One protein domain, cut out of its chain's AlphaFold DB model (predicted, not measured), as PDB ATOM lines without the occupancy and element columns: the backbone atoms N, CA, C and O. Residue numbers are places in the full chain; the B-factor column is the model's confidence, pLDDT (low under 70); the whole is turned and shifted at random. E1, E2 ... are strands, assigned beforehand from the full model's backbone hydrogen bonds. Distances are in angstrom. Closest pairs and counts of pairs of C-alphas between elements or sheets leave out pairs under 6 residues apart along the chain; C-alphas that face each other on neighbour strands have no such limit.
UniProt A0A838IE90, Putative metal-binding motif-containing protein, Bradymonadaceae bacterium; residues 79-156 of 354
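What this domain is: This is residues 79 to 156 of the 354 residues of the protein "Putative metal-binding motif-containing protein" of Bradymonadaceae bacterium (UniProt A0A838IE90). This is a thin rod with little regular structure: a small sheet of three strands, E1 to E3, makes one end, and the loops of residues 126 to 156 make the other. The printed part has 78 residues, 13 of them in named strands, with no named helix; its class is all strand. The whole is loose, with a radius of gyration of the C-alphas of 15.7 A and spans of 52 by 16 by 14 A.

Where its parts are: E1 is residues 87 to 89, from C-alpha 87 at (29.765, 27.521, -23.133). E2, residues 94 to 100, is 20.2 A long. E3, residues 106 to 108, ends at C-alpha 108 at (23.074, 26.463, -28.655).

How they stand to each other: The strands form a meander, each the antiparallel neighbour of the one before. In hairpin E1 and E2, at 152 degrees, N 88 and O 96 are 2.9 A apart, within hydrogen-bond range. In hairpin E2 and E3, at 153 degrees, N 107 and O 99 are 2.8 A apart, also within range. E2's pairing is staggered, residues 95 to 97 with E1 and 98 to 100 with E3; E1 and E3 are apart.

The domain as a whole: The C-alphas farthest apart, of Asn 103 and Thr 152, are 52.6 A apart. Residues 109 to 156 hold no named element. Both links are tight, the printed part has no cut, and no printed residue is under pLDDT 70.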
ATOM      1  N   THR A  79      18.233  14.280 -26.491       83.31
ATOM      2  CA  THR A  79      19.539  13.775 -26.019       83.31
ATOM      3  C   THR A  79      20.739  14.589 -26.513       83.31
ATOM      4  O   THR A  79      21.843  14.404 -26.017       83.31
ATOM      5  N   ASP A  80      20.541  15.470 -27.494       85.56
ATOM      6  CA  ASP A  80      21.515  16.437 -28.011       85.56
ATOM      7  C   ASP A  80      21.350  17.849 -27.407       85.56
ATOM      8  O   ASP A  80      22.084  18.771 -27.774       85.56
ATOM      9  N   ALA A  81      20.413  18.033 -26.467       89.19
ATOM     10  CA  ALA A  81      20.254  19.288 -25.744       89.19
ATOM     11  C   ALA A  81      21.502  19.588 -24.896       89.19
ATOM     12  O   ALA A  81      21.964  18.760 -24.114       89.19
ATOM     13  N   CYS A  82      22.038  20.798 -25.030       91.56
ATOM     14  CA  CYS A  82      23.195  21.228 -24.249       91.56
ATOM     15  C   CYS A  82      22.816  21.556 -22.796       91.56
ATOM     16  O   CYS A  82      21.663  21.864 -22.486       91.56
ATOM     17  N   LEU A  83      23.796  21.552 -21.890       91.50
ATOM     18  CA  LEU A  83      23.578  21.995 -20.514       91.50
ATOM     19  C   LEU A  83      23.380  23.518 -20.486       91.50
ATOM     20  O   LEU A  83      24.291  24.266 -20.843       91.50
ATOM     21  N   VAL A  84      22.203  23.996 -20.073       91.50
ATOM     22  CA  VAL A  84      21.889  25.437 -20.017       91.50
ATOM     23  C   VAL A  84      22.919  26.180 -19.160       91.50
ATOM     24  O   VAL A  84      23.224  25.763 -18.048       91.50
ATOM     25  N   GLY A  85      23.459  27.285 -19.682       89.69
ATOM     26  CA  GLY A  85      24.531  28.054 -19.043       89.69
ATOM     27  C   GLY A  85      25.949  27.590 -19.395       89.69
ATOM     28  O   GLY A  85      26.890  28.353 -19.186       89.69
ATOM     29  N   SER A  86      26.126  26.402 -19.988       92.69
ATOM     30  CA  SER A  86      27.427  25.996 -20.531       92.69
ATOM     31  C   SER A  86      27.839  26.866 -21.724       92.69
ATOM     32  O   SER A  86      27.006  27.380 -22.481       92.69
ATOM     33  N   ARG A  87      29.152  27.006 -21.907       94.00
ATOM     34  CA  ARG A  87      29.765  27.521 -23.133       94.00
ATOM     35  C   ARG A  87      30.492  26.383 -23.840       94.00
ATOM     36  O   ARG A  87      30.809  25.367 -23.224       94.00
ATOM     37  N   GLN A  88      30.748  26.551 -25.130       95.69
ATOM     38  CA  GLN A  88      31.591  25.651 -25.909       95.69
ATOM     39  C   GLN A  88      32.409  26.452 -26.921       95.69
ATOM     40  O   GLN A  88      31.861  27.339 -27.580       95.69
ATOM     41  N   CYS A  89      33.694  26.134 -27.075       96.88
ATOM     42  CA  CYS A  89      34.496  26.705 -28.157       96.88
ATOM     43  C   CYS A  89      34.078  26.108 -29.507       96.88
ATOM     44  O   CYS A  89      33.905  24.898 -29.639       96.88
ATOM     45  N   VAL A  90      33.905  26.972 -30.508       96.38
ATOM     46  CA  VAL A  90      33.590  26.601 -31.901       96.38
ATOM     47  C   VAL A  90      34.821  26.786 -32.794       96.38
ATOM     48  O   VAL A  90      35.033  26.019 -33.727       96.38
ATOM     49  N   SER A  91      35.667  27.761 -32.460       96.00
ATOM     50  CA  SER A  91      37.024  27.948 -32.980       96.00
ATOM     51  C   SER A  91      37.933  28.455 -31.852       96.00
ATOM     52  O   SER A  91      37.469  28.666 -30.732       96.00
ATOM     53  N   ASN A  92      39.207  28.730 -32.143       94.81
ATOM     54  CA  ASN A  92      40.108  29.437 -31.224       94.81
ATOM     55  C   ASN A  92      39.693  30.898 -30.946       94.81
ATOM     56  O   ASN A  92      40.259  31.510 -30.054       94.81
ATOM     57  N   THR A  93      38.739  31.466 -31.688       95.94
ATOM     58  CA  THR A  93      38.282  32.867 -31.575       95.94
ATOM     59  C   THR A  93      36.797  33.005 -31.258       95.94
ATOM     60  O   THR A  93      36.338  34.111 -30.981       95.94
ATOM     61  N   THR A  94      36.018  31.921 -31.310       96.81
ATOM     62  CA  THR A  94      34.555  31.970 -31.168       96.81
ATOM     63  C   THR A  94      34.043  30.944 -30.166       96.81
ATOM     64  O   THR A  94      34.431  29.772 -30.181       96.81
ATOM     65  N   SER A  95      33.117  31.378 -29.314       96.44
ATOM     66  CA  SER A  95      32.397  30.526 -28.366       96.44
ATOM     67  C   SER A  95      30.898  30.577 -28.644       96.44
ATOM     68  O   SER A  95      30.380  31.590 -29.106       96.44
ATOM     69  N   ARG A  96      30.175  29.505 -28.335       95.75
ATOM     70  CA  ARG A  96      28.708  29.497 -28.304       95.75
ATOM     71  C   ARG A  96      28.222  29.264 -26.880       95.75
ATOM     72  O   ARG A  96      28.851  28.526 -26.127       95.75
ATOM     73  N   SER A  97      27.099  29.883 -26.528       95.06
ATOM     74  CA  SER A  97      26.479  29.761 -25.204       95.06
ATOM     75  C   SER A  97      25.184  28.956 -25.295       95.06
ATOM     76  O   SER A  97      24.376  29.178 -26.203       95.06
ATOM     77  N   CYS A  98      24.976  28.028 -24.364       95.06
ATOM     78  CA  CYS A  98      23.756  27.239 -24.271       95.06
ATOM     79  C   CYS A  98      22.686  27.992 -23.473       95.06
ATOM     80  O   CYS A  98      22.922  28.403 -22.335       95.06
ATOM     81  N   VAL A  99      21.489  28.143 -24.038       94.25
ATOM     82  CA  VAL A  99      20.347  28.793 -23.375       94.25
ATOM     83  C   VAL A  99      19.128  27.885 -23.364       94.25
ATOM     84  O   VAL A  99      18.951  27.076 -24.267       94.25
ATOM     85  N   ALA A 100      18.259  28.035 -22.366       93.25
ATOM     86  CA  ALA A 100      16.975  27.346 -22.361       93.25
ATOM     87  C   ALA A 100      16.090  27.838 -23.521       93.25
ATOM     88  O   ALA A 100      15.954  29.043 -23.749       93.25
ATOM     89  N   ASN A 101      15.474  26.902 -24.239       88.56
ATOM     90  CA  ASN A 101      14.380  27.176 -25.162       88.56
ATOM     91  C   ASN A 101      13.047  27.335 -24.396       88.56
ATOM     92  O   ASN A 101      13.000  27.239 -23.170       88.56
ATOM     93  N   ALA A 102      11.941  27.556 -25.115       87.00
ATOM     94  CA  ALA A 102      10.615  27.754 -24.514       87.00
ATOM     95  C   ALA A 102      10.113  26.574 -23.648       87.00
ATOM     96  O   ALA A 102       9.246  26.774 -22.803       87.00
ATOM     97  N   ASN A 103      10.672  25.372 -23.830       85.50
ATOM     98  CA  ASN A 103      10.339  24.161 -23.077       85.50
ATOM     99  C   ASN A 103      11.363  23.857 -21.960       85.50
ATOM    100  O   ASN A 103      11.307  22.788 -21.360       85.50
ATOM    101  N   GLY A 104      12.322  24.754 -21.701       85.50
ATOM    102  CA  GLY A 104      13.379  24.577 -20.697       85.50
ATOM    103  C   GLY A 104      14.617  23.805 -21.176       85.50
ATOM    104  O   GLY A 104      15.634  23.818 -20.488       85.50
ATOM    105  N   CYS A 105      14.577  23.188 -22.358       90.31
ATOM    106  CA  CYS A 105      15.691  22.403 -22.894       90.31
ATOM    107  C   CYS A 105      16.799  23.298 -23.451       90.31
ATOM    108  O   CYS A 105      16.515  24.292 -24.124       90.31
ATOM    109  N   GLY A 106      18.060  22.934 -23.223       92.56
ATOM    110  CA  GLY A 106      19.188  23.710 -23.720       92.56
ATOM    111  C   GLY A 106      19.347  23.646 -25.237       92.56
ATOM    112  O   GLY A 106      19.334  22.577 -25.842       92.56
ATOM    113  N   THR A 107      19.517  24.815 -25.848       93.31
ATOM    114  CA  THR A 107      19.842  24.992 -27.260       93.31
ATOM    115  C   THR A 107      21.032  25.936 -27.414       93.31
ATOM    116  O   THR A 107      21.169  26.922 -26.680       93.31
ATOM    117  N   TRP A 108      21.915  25.630 -28.359       94.44
ATOM    118  CA  TRP A 108      23.074  26.463 -28.655       94.44
ATOM    119  C   TRP A 108      22.653  27.738 -29.387       94.44
ATOM    120  O   TRP A 108      21.964  27.685 -30.406       94.44
ATOM    121  N   ARG A 109      23.128  28.893 -28.912       94.19
ATOM    122  CA  ARG A 109      23.128  30.119 -29.721       94.19
ATOM    123  C   ARG A 109      24.134  30.014 -30.872       94.19
ATOM    124  O   ARG A 109      24.974  29.112 -30.905       94.19
ATOM    125  N   GLY A 110      24.052  30.967 -31.802       93.19
ATOM    126  CA  GLY A 110      25.115  31.189 -32.784       93.19
ATOM    127  C   GLY A 110      26.469  31.407 -32.099       93.19
ATOM    128  O   GLY A 110      26.527  31.809 -30.937       93.19
ATOM    129  N   ALA A 111      27.550  31.105 -32.814       95.69
ATOM    130  CA  ALA A 111      28.895  31.365 -32.321       95.69
ATOM    131  C   ALA A 111      29.162  32.880 -32.294       95.69
ATOM    132  O   ALA A 111      28.884  33.583 -33.264       95.69
ATOM    133  N   GLU A 112      29.704  33.359 -31.182       95.25
ATOM    134  CA  GLU A 112      30.064  34.750 -30.924       95.25
ATOM    135  C   GLU A 112      31.587  34.838 -30.772       95.25
ATOM    136  O   GLU A 112      32.201  34.012 -30.084       95.25
ATOM    137  N   THR A 113      32.212  35.828 -31.411       95.69
ATOM    138  CA  THR A 113      33.649  36.093 -31.252       95.69
ATOM    139  C   THR A 113      33.951  36.491 -29.810       95.69
ATOM    140  O   THR A 113      33.234  37.298 -29.217       95.69
ATOM    141  N   CYS A 114      35.014  35.930 -29.240       94.00
ATOM    142  CA  CYS A 114      35.511  36.327 -27.931       94.00
ATOM    143  C   CYS A 114      35.900  37.817 -27.939       94.00
ATOM    144  O   CYS A 114      36.508  38.317 -28.887       94.00
ATOM    145  N   ALA A 115      35.504  38.540 -26.892       91.31
ATOM    146  CA  ALA A 115      35.736  39.978 -26.797       91.31
ATOM    147  C   ALA A 115      37.237  40.300 -26.681       91.31
ATOM    148  O   ALA A 115      38.003  39.513 -26.129       91.31
ATOM    149  N   GLY A 116      37.643  41.462 -27.202       88.38
ATOM    150  CA  GLY A 116      39.019  41.960 -27.079       88.38
ATOM    151  C   GLY A 116      40.090  41.083 -27.734       88.38
ATOM    152  O   GLY A 116      41.216  41.100 -27.275       88.38
ATOM    153  N   GLY A 117      39.755  40.267 -28.743       90.94
ATOM    154  CA  GLY A 117      40.734  39.374 -29.382       90.94
ATOM    155  C   GLY A 117      41.095  38.126 -28.563       90.94
ATOM    156  O   GLY A 117      42.009  37.397 -28.940       90.94
ATOM    157  N   GLY A 118      40.372  37.851 -27.471       94.44
ATOM    158  CA  GLY A 118      40.606  36.693 -26.607       94.44
ATOM    159  C   GLY A 118      40.531  35.342 -27.326       94.44
ATOM    160  O   GLY A 118      39.696  35.118 -28.207       94.44
ATOM    161  N   ARG A 119      41.384  34.405 -26.914       95.25
ATOM    162  CA  ARG A 119      41.361  33.011 -27.357       95.25
ATOM    163  C   ARG A 119      40.256  32.238 -26.636       95.25
ATOM    164  O   ARG A 119      40.063  32.394 -25.433       95.25
ATOM    165  N   CYS A 120      39.553  31.367 -27.353       95.56
ATOM    166  CA  CYS A 120      38.681  30.369 -26.745       95.56
ATOM    167  C   CYS A 120      39.484  29.103 -26.421       95.56
ATOM    168  O   CYS A 120      40.002  28.443 -27.324       95.56
ATOM    169  N   GLU A 121      39.568  28.755 -25.140       94.44
ATOM    170  CA  GLU A 121      40.221  27.549 -24.626       94.44
ATOM    171  C   GLU A 121      39.435  27.002 -23.427       94.44
ATOM    172  O   GLU A 121      38.753  27.751 -22.733       94.44
ATOM    173  N   ALA A 122      39.469  25.682 -23.203       94.31
ATOM    174  CA  ALA A 122      38.731  25.020 -22.120       94.31
ATOM    175  C   ALA A 122      37.235  25.420 -22.045       94.31
ATOM    176  O   ALA A 122      36.646  25.512 -20.971       94.31
ATOM    177  N   ASN A 123      36.612  25.657 -23.209       94.69
ATOM    178  CA  ASN A 123      35.236  26.147 -23.370       94.69
ATOM    179  C   ASN A 123      34.942  27.559 -22.812       94.69
ATOM    180  O   ASN A 123      33.780  27.966 -22.784       94.69
ATOM    181  N   ALA A 124      35.962  28.340 -22.457       93.50
ATOM    182  CA  ALA A 124      35.852  29.735 -22.037       93.50
ATOM    183  C   ALA A 124      36.571  30.677 -23.019       93.50
ATOM    184  O   ALA A 124      37.564  30.308 -23.638       93.50
ATOM    185  N   CYS A 125      36.087  31.916 -23.145       93.81
ATOM    186  CA  CYS A 125      36.879  32.990 -23.743       93.81
ATOM    187  C   CYS A 125      37.842  33.524 -22.680       93.81
ATOM    188  O   CYS A 125      37.387  33.981 -21.630       93.81
ATOM    189  N   LEU A 126      39.140  33.477 -22.960       94.75
ATOM    190  CA  LEU A 126      40.164  34.119 -22.147       94.75
ATOM    191  C   LEU A 126      40.106  35.642 -22.333       94.75
ATOM    192  O   LEU A 126      39.645  36.142 -23.362       94.75
ATOM    193  N   VAL A 127      40.579  36.379 -21.329       92.56
ATOM    194  CA  VAL A 127      40.902  37.802 -21.485       92.56
ATOM    195  C   VAL A 127      42.234  37.874 -22.221       92.56
ATOM    196  O   VAL A 127      43.186  37.233 -21.788       92.56
ATOM    197  N   CYS A 128      42.278  38.625 -23.318       93.31
ATOM    198  CA  CYS A 128      43.522  39.003 -23.976       93.31
ATOM    199  C   CYS A 128      44.137  40.184 -23.216       93.31
ATOM    200  O   CYS A 128      43.459  41.191 -22.990       93.31
ATOM    201  N   VAL A 129      45.383  40.023 -22.782       91.56
ATOM    202  CA  VAL A 129      46.238  41.092 -22.264       91.56
ATOM    203  C   VAL A 129      47.200  41.452 -23.387       91.56
ATOM    204  O   VAL A 129      48.069  40.655 -23.715       91.56
ATOM    205  N   ASP A 130      46.967  42.620 -23.972       92.06
ATOM    206  CA  ASP A 130      47.639  43.184 -25.143       92.06
ATOM    207  C   ASP A 130      47.855  44.671 -24.816       92.06
ATOM    208  O   ASP A 130      46.889  45.441 -24.733       92.06
ATOM    209  N   ASN A 131      49.089  45.036 -24.458       94.00
ATOM    210  CA  ASN A 131      49.418  46.357 -23.906       94.00
ATOM    211  C   ASN A 131      49.970  47.322 -24.974       94.00
ATOM    212  O   ASN A 131      49.849  48.538 -24.794       94.00
ATOM    213  N   ASP A 132      50.535  46.815 -26.073       93.25
ATOM    214  CA  ASP A 132      51.045  47.611 -27.200       93.25
ATOM    215  C   ASP A 132      50.099  47.658 -28.419       93.25
ATOM    216  O   ASP A 132      50.187  48.594 -29.223       93.25
ATOM    217  N   GLY A 133      49.122  46.751 -28.499       92.38
ATOM    218  CA  GLY A 133      48.055  46.731 -29.496       92.38
ATOM    219  C   GLY A 133      48.327  45.867 -30.730       92.38
ATOM    220  O   GLY A 133      47.652  46.075 -31.746       92.38
ATOM    221  N   ASP A 134      49.296  44.946 -30.697       91.44
ATOM    222  CA  ASP A 134      49.596  44.042 -31.820       91.44
ATOM    223  C   ASP A 134      48.598  42.860 -31.956       91.44
ATOM    224  O   ASP A 134      48.496  42.233 -33.020       91.44
ATOM    225  N   GLY A 135      47.790  42.601 -30.919       91.12
ATOM    226  CA  GLY A 135      46.794  41.527 -30.860       91.12
ATOM    227  C   GLY A 135      47.297  40.193 -30.290       91.12
ATOM    228  O   GLY A 135      46.592  39.176 -30.406       91.12
ATOM    229  N   ARG A 136      48.496  40.170 -29.703       93.56
ATOM    230  CA  ARG A 136      49.125  39.037 -29.010       93.56
ATOM    231  C   ARG A 136      49.288  39.340 -27.520       93.56
ATOM    232  O   ARG A 136      48.844  40.367 -27.026       93.56
ATOM    233  N   GLY A 137      49.830  38.363 -26.797       92.06
ATOM    234  CA  GLY A 137      49.999  38.413 -25.347       92.06
ATOM    235  C   GLY A 137      49.147  37.376 -24.621       92.06
ATOM    236  O   GLY A 137      48.617  36.420 -25.211       92.06
ATOM    237  N   GLN A 138      49.050  37.499 -23.297       91.50
ATOM    238  CA  GLN A 138      48.426  36.459 -22.480       91.50
ATOM    239  C   GLN A 138      46.931  36.320 -22.808       91.50
ATOM    240  O   GLN A 138      46.145  37.244 -22.634       91.50
ATOM    241  N   GLY A 139      46.521  35.125 -23.248       90.94
ATOM    242  CA  GLY A 139      45.121  34.819 -23.559       90.94
ATOM    243  C   GLY A 139      44.621  35.361 -24.902       90.94
ATOM    244  O   GLY A 139      43.437  35.202 -25.203       90.94
ATOM    245  N   CYS A 140      45.488  35.949 -25.726       94.25
ATOM    246  CA  CYS A 140      45.147  36.490 -27.040       94.25
ATOM    247  C   CYS A 140      45.090  35.408 -28.134       94.25
ATOM    248  O   CYS A 140      45.737  34.360 -28.056       94.25
ATOM    249  N   ALA A 141      44.273  35.628 -29.167       92.50
ATOM    250  CA  ALA A 141      44.013  34.622 -30.199       92.50
ATOM    251  C   ALA A 141      45.119  34.476 -31.258       92.50
ATOM    252  O   ALA A 141      45.179  33.422 -31.899       92.50
ATOM    253  N   LEU A 142      45.967  35.495 -31.447       90.88
ATOM    254  CA  LEU A 142      47.098  35.452 -32.386       90.88
ATOM    255  C   LEU A 142      48.331  34.729 -31.815       90.88
ATOM    256  O   LEU A 142      49.197  34.307 -32.579       90.88
ATOM    257  N   GLY A 143      48.385  34.532 -30.497       89.62
ATOM    258  CA  GLY A 143      49.460  33.829 -29.804       89.62
ATOM    259  C   GLY A 143      49.894  34.552 -28.534       89.62
ATOM    260  O   GLY A 143      49.403  35.636 -28.229       89.62
ATOM    261  N   ALA A 144      50.819  33.924 -27.810       86.88
ATOM    262  CA  ALA A 144      51.541  34.581 -26.731       86.88
ATOM    263  C   ALA A 144      52.574  35.568 -27.292       86.88
ATOM    264  O   ALA A 144      53.016  35.445 -28.439       86.88
ATOM    265  N   ASP A 145      52.966  36.494 -26.434       92.56
ATOM    266  CA  ASP A 145      54.052  37.442 -26.620       92.56
ATOM    267  C   ASP A 145      55.070  37.231 -25.477       92.56
ATOM    268  O   ASP A 145      54.711  36.717 -24.412       92.56
ATOM    269  N   CYS A 146      56.346  37.530 -25.723       93.06
ATOM    270  CA  CYS A 146      57.390  37.573 -24.702       93.06
ATOM    271  C   CYS A 146      57.694  38.998 -24.203       93.06
ATOM    272  O   CYS A 146      58.398  39.135 -23.198       93.06
ATOM    273  N   ASN A 147      57.153  40.046 -24.837       93.44
ATOM    274  CA  ASN A 147      57.243  41.424 -24.367       93.44
ATOM    275  C   ASN A 147      56.028  42.270 -24.794       93.44
ATOM    276  O   ASN A 147      56.173  43.115 -25.672       93.44
ATOM    277  N   ASP A 148      54.916  42.154 -24.048       90.88
ATOM    278  CA  ASP A 148      53.635  42.875 -24.234       90.88
ATOM    279  C   ASP A 148      53.720  44.426 -24.385       90.88
ATOM    280  O   ASP A 148      52.694  45.102 -24.434       90.88
ATOM    281  N   ASN A 149      54.906  45.043 -24.331       94.38
ATOM    282  CA  ASN A 149      55.120  46.490 -24.448       94.38
ATOM    283  C   ASN A 149      55.898  46.890 -25.723       94.38
ATOM    284  O   ASN A 149      56.340  48.041 -25.818       94.38
ATOM    285  N   ASP A 150      56.136  45.969 -26.658       94.44
ATOM    286  CA  ASP A 150      56.866  46.202 -27.904       94.44
ATOM    287  C   ASP A 150      56.306  45.342 -29.050       94.44
ATOM    288  O   ASP A 150      56.801  44.251 -29.306       94.44
ATOM    289  N   ALA A 151      55.373  45.906 -29.825       94.88
ATOM    290  CA  ALA A 151      54.687  45.272 -30.963       94.88
ATOM    291  C   ALA A 151      55.598  44.787 -32.123       94.88
ATOM    292  O   ALA A 151      55.117  44.394 -33.191       94.88
ATOM    293  N   THR A 152      56.924  44.884 -31.975       94.44
ATOM    294  CA  THR A 152      57.920  44.272 -32.870       94.44
ATOM    295  C   THR A 152      58.481  42.950 -32.341       94.44
ATOM    296  O   THR A 152      59.155  42.243 -33.088       94.44
ATOM    297  N   VAL A 153      58.186  42.610 -31.087       95.62
ATOM    298  CA  VAL A 153      58.588  41.393 -30.390       95.62
ATOM    299  C   VAL A 153      57.359  40.498 -30.248       95.62
ATOM    300  O   VAL A 153      56.342  40.945 -29.745       95.62
ATOM    301  N   TYR A 154      57.420  39.262 -30.742       94.69
ATOM    302  CA  TYR A 154      56.398  38.231 -30.543       94.69
ATOM    303  C   TYR A 154      56.827  36.890 -31.141       94.69
ATOM    304  O   TYR A 154      57.618  36.834 -32.078       94.69
ATOM    305  N   ALA A 155      56.207  35.790 -30.700       93.19
ATOM    306  CA  ALA A 155      56.480  34.450 -31.222       93.19
ATOM    307  C   ALA A 155      56.405  34.375 -32.768       93.19
ATOM    308  O   ALA A 155      55.318  34.431 -33.359       93.19
ATOM    309  N   GLY A 156      57.562  34.210 -33.420       90.56
ATOM    310  CA  GLY A 156      57.688  34.148 -34.881       90.56
ATOM    311  C   GLY A 156      57.713  35.499 -35.614       90.56
ATOM    312  O   GLY A 156      57.349  35.538 -36.793       90.56
TER     313      GLY A 156